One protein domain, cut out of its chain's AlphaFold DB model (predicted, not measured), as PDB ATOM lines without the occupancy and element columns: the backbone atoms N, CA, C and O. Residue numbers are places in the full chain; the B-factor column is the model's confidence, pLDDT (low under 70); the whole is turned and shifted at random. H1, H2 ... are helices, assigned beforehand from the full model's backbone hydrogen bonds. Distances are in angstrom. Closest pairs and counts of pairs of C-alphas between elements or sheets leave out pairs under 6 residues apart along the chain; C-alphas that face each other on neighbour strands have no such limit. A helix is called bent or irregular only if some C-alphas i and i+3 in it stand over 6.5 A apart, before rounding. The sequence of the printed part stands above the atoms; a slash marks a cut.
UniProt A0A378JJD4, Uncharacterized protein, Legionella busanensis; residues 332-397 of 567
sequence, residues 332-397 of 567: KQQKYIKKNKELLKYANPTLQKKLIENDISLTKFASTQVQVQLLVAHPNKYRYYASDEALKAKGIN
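This is residues 332 to 397 of the 567 residues of an uncharacterized protein of Legionella busanensis (UniProt A0A378JJD4). Short helices joined by tight links wind in stacked turns, a small helical solenoid with H1 at one end of its long axis and H7 at the other. H4 and H5 lie nearest the middle, and H2, H4 and H6 follow one another by contact, as do H5 and H7. The printed part has 66 residues with seven named helices, H1 to H7, and no named strand; the class is all helix. It is compact, with a radius of gyration of the C-alphas of 11.1 A, yet elongated, spanning 35 by 18 by 16 A.

H1, residues 332 to 339, and H2, residues 341 to 346, only just touch, only at the corner by their link, with C-alphas 337 and 343 closest at 5.4 A. H3, residues 349 to 358, is near H1, and it is close to but not clearly touching H2. H4, residues 360 to 365, touches H2 at a steep tilt of 65 degrees, the C-alphas of Glu 342 and Phe 365 being closest at 5.3 A. H3 and H4 only just touch, only at the corner, with 3 pairs of C-alphas within 8 A. H5, residues 368 to 377, only just touches H3, through 3 such pairs, C-alphas 349 and 370 closest at 6.3 A. H6, residues 379 to 385, forms a helical hairpin with H5, at a shallow tilt of 33 degrees, only just short of steep; C-alphas 375 and 382 are closest at 5.6 A. H6 also touches H4 at a steep tilt of 60 degrees, with C-alphas 364 and 385 closest at 5.3 A. H7, residues 388 to 393, touches H5 at a steep tilt of 66 degrees, C-alphas 368 and 390 closest at 5.3 A. H1 and H7 are apart. In H5 and H7 every O i to N i+4 pair is within hydrogen-bond range; the figures are 3 of 4 in H1, 5 of 6 in H3, 0 of 2 in H2 and in H4, each with 2 of 3 O i to N i+3 pairs, and 1 of 3 in H6, with 2 of 4.

H1 begins at C-alpha 332, (153.271, 198.926, 207.426), and is 10.8 A long; H2 is 10.4 A. H3 measures 14.6 A, H4 10.3 A, and H5 14.3 A from C-alpha 368 at (147.959, 198.347, 185.686). H6 is 10.5 A, and H7 is 8.4 A, ending at C-alpha 393, (145.469, 198.925, 177.668). H6 is irregular, with C-alphas 381 and 384 7.3 A apart; H2 and H4 are only just so, at 6.6 A for 342 to 345 and 6.8 A for 361 to 364.

The C-alphas of Lys 332 and Asn 397, the two farthest apart, are 36.4 A apart. The printed part has no cut and no long link. Mean pLDDT of the printed part is 88.2, and no printed residue is under 70.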
ATOM      1  N   LYS A 332     152.199 199.824 207.877       87.94
ATOM      2  CA  LYS A 332     153.271 198.926 207.426       87.94
ATOM      3  C   LYS A 332     153.398 198.941 205.910       87.94
ATOM      4  O   LYS A 332     154.527 199.015 205.427       87.94
ATOM      5  N   GLN A 333     152.289 198.897 205.166       89.81
ATOM      6  CA  GLN A 333     152.330 198.985 203.700       89.81
ATOM      7  C   GLN A 333     153.055 200.260 203.259       89.81
ATOM      8  O   GLN A 333     154.032 200.179 202.516       89.81
ATOM      9  N   GLN A 334     152.666 201.420 203.796       90.12
ATOM     10  CA  GLN A 334     153.308 202.705 203.503       90.12
ATOM     11  C   GLN A 334     154.798 202.706 203.860       90.12
ATOM     12  O   GLN A 334     155.631 203.110 203.047       90.12
ATOM     13  N   LYS A 335     155.160 202.194 205.043       89.94
ATOM     14  CA  LYS A 335     156.560 202.078 205.478       89.94
ATOM     15  C   LYS A 335     157.399 201.238 204.514       89.94
ATOM     16  O   LYS A 335     158.553 201.580 204.258       89.94
ATOM     17  N   TYR A 336     156.851 200.141 203.990       88.75
ATOM     18  CA  TYR A 336     157.549 199.291 203.025       88.75
ATOM     19  C   TYR A 336     157.612 199.920 201.630       88.75
ATOM     20  O   TYR A 336     158.683 199.899 201.027       88.75
ATOM     21  N   ILE A 337     156.533 200.547 201.156       90.50
ATOM     22  CA  ILE A 337     156.499 201.268 199.872       90.50
ATOM     23  C   ILE A 337     157.514 202.417 199.865       90.50
ATOM     24  O   ILE A 337     158.250 202.584 198.896       90.50
ATOM     25  N   LYS A 338     157.641 203.160 200.972       88.06
ATOM     26  CA  LYS A 338     158.643 204.230 201.106       88.06
ATOM     27  C   LYS A 338     160.078 203.710 200.949       88.06
ATOM     28  O   LYS A 338     160.936 204.429 200.450       88.06
ATOM     29  N   LYS A 339     160.343 202.464 201.360       87.00
ATOM     30  CA  LYS A 339     161.651 201.805 201.196       87.00
ATOM     31  C   LYS A 339     161.839 201.183 199.813       87.00
ATOM     32  O   LYS A 339     162.970 201.091 199.348       87.00
ATOM     33  N   ASN A 340     160.763 200.714 199.188       87.56
ATOM     34  CA  ASN A 340     160.775 200.137 197.852       87.56
ATOM     35  C   ASN A 340     159.471 200.476 197.118       87.56
ATOM     36  O   ASN A 340     158.443 199.828 197.338       87.56
ATOM     37  N   LYS A 341     159.544 201.456 196.208       89.12
ATOM     38  CA  LYS A 341     158.392 201.952 195.445       89.12
ATOM     39  C   LYS A 341     157.720 200.853 194.609       89.12
ATOM     40  O   LYS A 341     156.505 200.888 194.458       89.12
ATOM     41  N   GLU A 342     158.453 199.824 194.166       88.81
ATOM     42  CA  GLU A 342     157.901 198.690 193.397       88.81
ATOM     43  C   GLU A 342     156.849 197.873 194.161       88.81
ATOM     44  O   GLU A 342     156.106 197.102 193.556       88.81
ATOM     45  N   LEU A 343     156.794 197.998 195.492       90.88
ATOM     46  CA  LEU A 343     155.787 197.316 196.302       90.88
ATOM     47  C   LEU A 343     154.389 197.933 196.155       90.88
ATOM     48  O   LEU A 343     153.409 197.294 196.530       90.88
ATOM     49  N   LEU A 344     154.290 199.149 195.604       93.69
ATOM     50  CA  LEU A 344     153.033 199.883 195.470       93.69
ATOM     51  C   LEU A 344     151.972 199.092 194.696       93.69
ATOM     52  O   LEU A 344     150.824 199.057 195.130       93.69
ATOM     53  N   LYS A 345     152.345 198.398 193.615       93.44
ATOM     54  CA  LYS A 345     151.403 197.610 192.802       93.44
ATOM     55  C   LYS A 345     150.670 196.507 193.564       93.44
ATOM     56  O   LYS A 345     149.610 196.088 193.117       93.44
ATOM     57  N   TYR A 346     151.215 196.051 194.693       92.25
ATOM     58  CA  TYR A 346     150.609 195.009 195.526       92.25
ATOM     59  C   TYR A 346     149.729 195.575 196.653       92.25
ATOM     60  O   TYR A 346     149.097 194.814 197.384       92.25
ATOM     61  N   ALA A 347     149.726 196.897 196.858       92.31
ATOM     62  CA  ALA A 347     148.871 197.543 197.850       92.31
ATOM     63  C   ALA A 347     147.408 197.536 197.391       92.31
ATOM     64  O   ALA A 347     147.117 197.343 196.212       92.31
ATOM     65  N   ASN A 348     146.464 197.803 198.294       90.06
ATOM     66  CA  ASN A 348     145.073 197.962 197.864       90.06
ATOM     67  C   ASN A 348     144.904 199.204 196.949       90.06
ATOM     68  O   ASN A 348     145.651 200.179 197.094       90.06
ATOM     69  N   PRO A 349     143.929 199.204 196.017       92.12
ATOM     70  CA  PRO A 349     143.738 200.309 195.073       92.12
ATOM     71  C   PRO A 349     143.562 201.679 195.740       92.12
ATOM     72  O   PRO A 349     144.080 202.678 195.244       92.12
ATOM     73  N   THR A 350     142.879 201.730 196.884       91.88
ATOM     74  CA  THR A 350     142.638 202.964 197.645       91.88
ATOM     75  C   THR A 350     143.941 203.601 198.125       91.88
ATOM     76  O   THR A 350     144.154 204.798 197.944       91.88
ATOM     77  N   LEU A 351     144.846 202.807 198.701       92.25
ATOM     78  CA  LEU A 351     146.151 203.272 199.157       92.25
ATOM     79  C   LEU A 351     147.043 203.654 197.976       92.25
ATOM     80  O   LEU A 351     147.753 204.652 198.073       92.25
ATOM     81  N   GLN A 352     146.992 202.901 196.870       95.12
ATOM     82  CA  GLN A 352     147.722 203.258 195.652       95.12
ATOM     83  C   GLN A 352     147.343 204.669 195.191       95.12
ATOM     84  O   GLN A 352     148.220 205.524 195.089       95.12
ATOM     85  N   LYS A 353     146.044 204.937 195.009       94.19
ATOM     86  CA  LYS A 353     145.535 206.255 194.595       94.19
ATOM     87  C   LYS A 353     145.934 207.357 195.574       94.19
ATOM     88  O   LYS A 353     146.527 208.339 195.147       94.19
ATOM     89  N   LYS A 354     145.734 207.145 196.881       93.50
ATOM     90  CA  LYS A 354     146.103 208.117 197.925       93.50
ATOM     91  C   LYS A 354     147.591 208.484 197.900       93.50
ATOM     92  O   LYS A 354     147.953 209.634 198.121       93.50
ATOM     93  N   LEU A 355     148.478 207.512 197.684       90.12
ATOM     94  CA  LEU A 355     149.916 207.785 197.601       90.12
ATOM     95  C   LEU A 355     150.285 208.497 196.296       90.12
ATOM     96  O   LEU A 355     151.112 209.401 196.325       90.12
ATOM     97  N   ILE A 356     149.650 208.128 195.183       90.19
ATOM     98  CA  ILE A 356     149.857 208.752 193.869       90.19
ATOM     99  C   ILE A 356     149.340 210.198 193.834       90.19
ATOM    100  O   ILE A 356     149.926 211.044 193.169       90.19
ATOM    101  N   GLU A 357     148.265 210.512 194.557       86.69
ATOM    102  CA  GLU A 357     147.772 211.886 194.712       86.69
ATOM    103  C   GLU A 357     148.805 212.801 195.378       86.69
ATOM    104  O   GLU A 357     148.913 213.964 194.998       86.69
ATOM    105  N   ASN A 358     149.592 212.262 196.315       84.62
ATOM    106  CA  ASN A 358     150.665 212.993 196.992       84.62
ATOM    107  C   ASN A 358     151.971 213.049 196.177       84.62
ATOM    108  O   ASN A 358     152.729 214.003 196.309       84.62
ATOM    109  N   ASP A 359     152.261 212.024 195.371       83.94
ATOM    110  CA  ASP A 359     153.434 211.953 194.490       83.94
ATOM    111  C   ASP A 359     153.052 211.242 193.187       83.94
ATOM    112  O   ASP A 359     153.034 210.010 193.096       83.94
ATOM    113  N   ILE A 360     152.767 212.031 192.150       82.12
ATOM    114  CA  ILE A 360     152.289 211.519 190.863       82.12
ATOM    115  C   ILE A 360     153.305 210.610 190.158       82.12
ATOM    116  O   ILE A 360     152.917 209.713 189.400       82.12
ATOM    117  N   SER A 361     154.600 210.757 190.470       83.88
ATOM    118  CA  SER A 361     155.662 209.911 189.918       83.88
ATOM    119  C   SER A 361     155.524 208.441 190.324       83.88
ATOM    120  O   SER A 361     156.119 207.557 189.699       83.88
ATOM    121  N   LEU A 362     154.718 208.159 191.355       86.62
ATOM    122  CA  LEU A 362     154.422 206.810 191.815       86.62
ATOM    123  C   LEU A 362     153.505 206.024 190.874       86.62
ATOM    124  O   LEU A 362     153.445 204.800 190.994       86.62
ATOM    125  N   THR A 363     152.838 206.683 189.921       87.19
ATOM    126  CA  THR A 363     151.900 206.042 188.982       87.19
ATOM    127  C   THR A 363     152.525 204.832 188.279       87.19
ATOM    128  O   THR A 363     151.904 203.772 188.243       87.19
ATOM    129  N   LYS A 364     153.792 204.921 187.844       88.31
ATOM    130  CA  LYS A 364     154.493 203.831 187.132       88.31
ATOM    131  C   LYS A 364     154.690 202.563 187.958       88.31
ATOM    132  O   LYS A 364     154.958 201.500 187.409       88.31
ATOM    133  N   PHE A 365     154.601 202.674 189.282       91.25
ATOM    134  CA  PHE A 365     154.754 201.550 190.202       91.25
ATOM    135  C   PHE A 365     153.415 200.988 190.683       91.25
ATOM    136  O   PHE A 365     153.414 200.026 191.449       91.25
ATOM    137  N   ALA A 366     152.293 201.589 190.289       93.31
ATOM    138  CA  ALA A 366     150.960 201.128 190.643       93.31
ATOM    139  C   ALA A 366     150.553 199.906 189.805       93.31
ATOM    140  O   ALA A 366     151.161 199.591 188.783       93.31
ATOM    141  N   SER A 367     149.503 199.207 190.224       93.62
ATOM    142  CA  SER A 367     148.908 198.136 189.419       93.62
ATOM    143  C   SER A 367     148.352 198.693 188.106       93.62
ATOM    144  O   SER A 367     147.792 199.791 188.092       93.62
ATOM    145  N   THR A 368     148.453 197.932 187.012       93.12
ATOM    146  CA  THR A 368     147.959 198.347 185.686       93.12
ATOM    147  C   THR A 368     146.497 198.792 185.744       93.12
ATOM    148  O   THR A 368     146.140 199.813 185.167       93.12
ATOM    149  N   GLN A 369     145.661 198.098 186.522       94.00
ATOM    150  CA  GLN A 369     144.258 198.464 186.712       94.00
ATOM    151  C   GLN A 369     144.089 199.855 187.345       94.00
ATOM    152  O   GLN A 369     143.275 200.649 186.873       94.00
ATOM    153  N   VAL A 370     144.855 200.181 188.394       95.19
ATOM    154  CA  VAL A 370     144.813 201.514 189.021       95.19
ATOM    155  C   VAL A 370     145.337 202.578 188.065       95.19
ATOM    156  O   VAL A 370     144.729 203.640 187.968       95.19
ATOM    157  N   GLN A 371     146.410 202.293 187.327       95.31
ATOM    158  CA  GLN A 371     146.937 203.217 186.323       95.31
ATOM    159  C   GLN A 371     145.886 203.539 185.256       95.31
ATOM    160  O   GLN A 371     145.629 204.708 184.993       95.31
ATOM    161  N   VAL A 372     145.202 202.529 184.710       93.88
ATOM    162  CA  VAL A 372     144.116 202.725 183.735       93.88
ATOM    163  C   VAL A 372     142.972 203.545 184.336       93.88
ATOM    164  O   VAL A 372     142.500 204.481 183.699       93.88
ATOM    165  N   GLN A 373     142.557 203.273 185.577       94.50
ATOM    166  CA  GLN A 373     141.518 204.070 186.248       94.50
ATOM    167  C   GLN A 373     141.916 205.545 186.400       94.50
ATOM    168  O   GLN A 373     141.094 206.433 186.185       94.50
ATOM    169  N   LEU A 374     143.174 205.812 186.756       91.69
ATOM    170  CA  LEU A 374     143.707 207.169 186.858       91.69
ATOM    171  C   LEU A 374     143.757 207.855 185.486       91.69
ATOM    172  O   LEU A 374     143.357 209.012 185.369       91.69
ATOM    173  N   LEU A 375     144.167 207.133 184.439       88.69
ATOM    174  CA  LEU A 375     144.166 207.620 183.056       88.69
ATOM    175  C   LEU A 375     142.761 207.921 182.529       88.69
ATOM    176  O   LEU A 375     142.618 208.818 181.708       88.69
ATOM    177  N   VAL A 376     141.734 207.190 182.967       89.06
ATOM    178  CA  VAL A 376     140.335 207.479 182.615       89.06
ATOM    179  C   VAL A 376     139.854 208.745 183.321       89.06
ATOM    180  O   VAL A 376     139.248 209.599 182.683       89.06
ATOM    181  N   ALA A 377     140.150 208.888 184.615       87.19
ATOM    182  CA  ALA A 377     139.711 210.042 185.398       87.19
ATOM    183  C   ALA A 377     140.409 211.344 184.971       87.19
ATOM    184  O   ALA A 377     139.761 212.374 184.802       87.19
ATOM    185  N   HIS A 378     141.732 211.302 184.780       85.00
ATOM    186  CA  HIS A 378     142.536 212.468 184.410       85.00
ATOM    187  C   HIS A 378     143.653 212.081 183.424       85.00
ATOM    188  O   HIS A 378     144.820 211.977 183.821       85.00
ATOM    189  N   PRO A 379     143.331 211.907 182.127       79.12
ATOM    190  CA  PRO A 379     144.278 211.431 181.122       79.12
ATOM    191  C   PRO A 379     145.572 212.247 181.099       79.12
ATOM    192  O   PRO A 379     146.646 211.690 181.278       79.12
ATOM    193  N   ASN A 380     145.476 213.574 180.987       76.81
ATOM    194  CA  ASN A 380     146.647 214.452 180.860       76.81
ATOM    195  C   ASN A 380     147.520 214.484 182.121       76.81
ATOM    196  O   ASN A 380     148.721 214.706 182.031       76.81
ATOM    197  N   LYS A 381     146.928 214.238 183.295       80.00
ATOM    198  CA  LYS A 381     147.647 214.244 184.570       80.00
ATOM    199  C   LYS A 381     148.550 213.012 184.685       80.00
ATOM    200  O   LYS A 381     149.727 213.142 184.997       80.00
ATOM    201  N   TYR A 382     148.017 211.821 184.408       81.50
ATOM    202  CA  TYR A 382     148.704 210.553 184.698       81.50
ATOM    203  C   TYR A 382     149.392 209.904 183.497       81.50
ATOM    204  O   TYR A 382     150.246 209.039 183.687       81.50
ATOM    205  N   ARG A 383     149.053 210.326 182.274       80.50
ATOM    206  CA  ARG A 383     149.577 209.769 181.018       80.50
ATOM    207  C   ARG A 383     151.103 209.700 180.980       80.50
ATOM    208  O   ARG A 383     151.638 208.694 180.535       80.50
ATOM    209  N   TYR A 384     151.793 210.692 181.526       75.38
ATOM    210  CA  TYR A 384     153.258 210.779 181.551       75.38
ATOM    211  C   TYR A 384     153.958 209.801 182.495       75.38
ATOM    212  O   TYR A 384     155.145 209.531 182.347       75.38
ATOM    213  N   TYR A 385     153.234 209.290 183.485       82.75
ATOM    214  CA  TYR A 385     153.790 208.438 184.530       82.75
ATOM    215  C   TYR A 385     153.237 207.016 184.471       82.75
ATOM    216  O   TYR A 385     153.599 206.202 185.313       82.75
ATOM    217  N   ALA A 386     152.338 206.710 183.537       84.50
ATOM    218  CA  ALA A 386     151.806 205.369 183.354       84.50
ATOM    219  C   ALA A 386     152.819 204.465 182.634       84.50
ATOM    220  O   ALA A 386     153.620 204.936 181.831       84.50
ATOM    221  N   SER A 387     152.784 203.164 182.923       87.62
ATOM    222  CA  SER A 387     153.585 202.169 182.214       87.62
ATOM    223  C   SER A 387     153.043 201.928 180.809       87.62
ATOM    224  O   SER A 387     151.850 202.111 180.543       87.62
ATOM    225  N   ASP A 388     153.909 201.445 179.920       87.25
ATOM    226  CA  ASP A 388     153.537 201.087 178.551       87.25
ATOM    227  C   ASP A 388     152.364 200.107 178.510       87.25
ATOM    228  O   ASP A 388     151.497 200.229 177.647       87.25
ATOM    229  N   GLU A 389     152.286 199.157 179.451       88.56
ATOM    230  CA  GLU A 389     151.150 198.234 179.505       88.56
ATOM    231  C   GLU A 389     149.832 198.958 179.800       88.56
ATOM    232  O   GLU A 389     148.814 198.643 179.187       88.56
ATOM    233  N   ALA A 390     149.833 199.941 180.705       89.25
ATOM    234  CA  ALA A 390     148.636 200.715 181.031       89.25
ATOM    235  C   ALA A 390     148.224 201.655 179.886       89.25
ATOM    236  O   ALA A 390     147.033 201.810 179.613       89.25
ATOM    237  N   LEU A 391     149.199 202.247 179.189       86.88
ATOM    238  CA  LEU A 391     148.964 203.083 178.009       86.88
ATOM    239  C   LEU A 391     148.361 202.264 176.865       86.88
ATOM    240  O   LEU A 391     147.304 202.633 176.348       86.88
ATOM    241  N   LYS A 392     148.959 201.107 176.550       87.69
ATOM    242  CA  LYS A 392     148.435 200.158 175.557       87.69
ATOM    243  C   LYS A 392     147.033 199.678 175.922       87.69
ATOM    244  O   LYS A 392     146.156 199.683 175.066       87.69
ATOM    245  N   ALA A 393     146.791 199.339 177.191       88.06
ATOM    246  CA  ALA A 393     145.469 198.925 177.668       88.06
ATOM    247  C   ALA A 393     144.392 200.013 177.492       88.06
ATOM    248  O   ALA A 393     143.213 199.692 177.375       88.06
ATOM    249  N   LYS A 394     144.785 201.292 177.445       84.12
ATOM    250  CA  LYS A 394     143.891 202.428 177.176       84.12
ATOM    251  C   LYS A 394     143.867 202.842 175.692       84.12
ATOM    252  O   LYS A 394     143.198 203.814 175.349       84.12
ATOM    253  N   GLY A 395     144.586 202.137 174.817       83.00
ATOM    254  CA  GLY A 395     144.697 202.464 173.393       83.00
ATOM    255  C   GLY A 395     145.555 203.700 173.098       83.00
ATOM    256  O   GLY A 395     145.360 204.340 172.072       83.00
ATOM    257  N   ILE A 396     146.471 204.075 173.997       80.00
ATOM    258  CA  ILE A 396     147.453 205.144 173.764       80.00
ATOM    259  C   ILE A 396     148.737 204.516 173.228       80.00
ATOM    260  O   ILE A 396     149.279 203.604 173.853       80.00
ATOM    261  N   ASN A 397     149.249 205.039 172.112       76.19
ATOM    262  CA  ASN A 397     150.556 204.651 171.595       76.19
ATOM    263  C   ASN A 397     151.672 205.142 172.553       76.19
ATOM    264  O   ASN A 397     151.767 206.351 172.792       76.19
TER     265      ASN A 397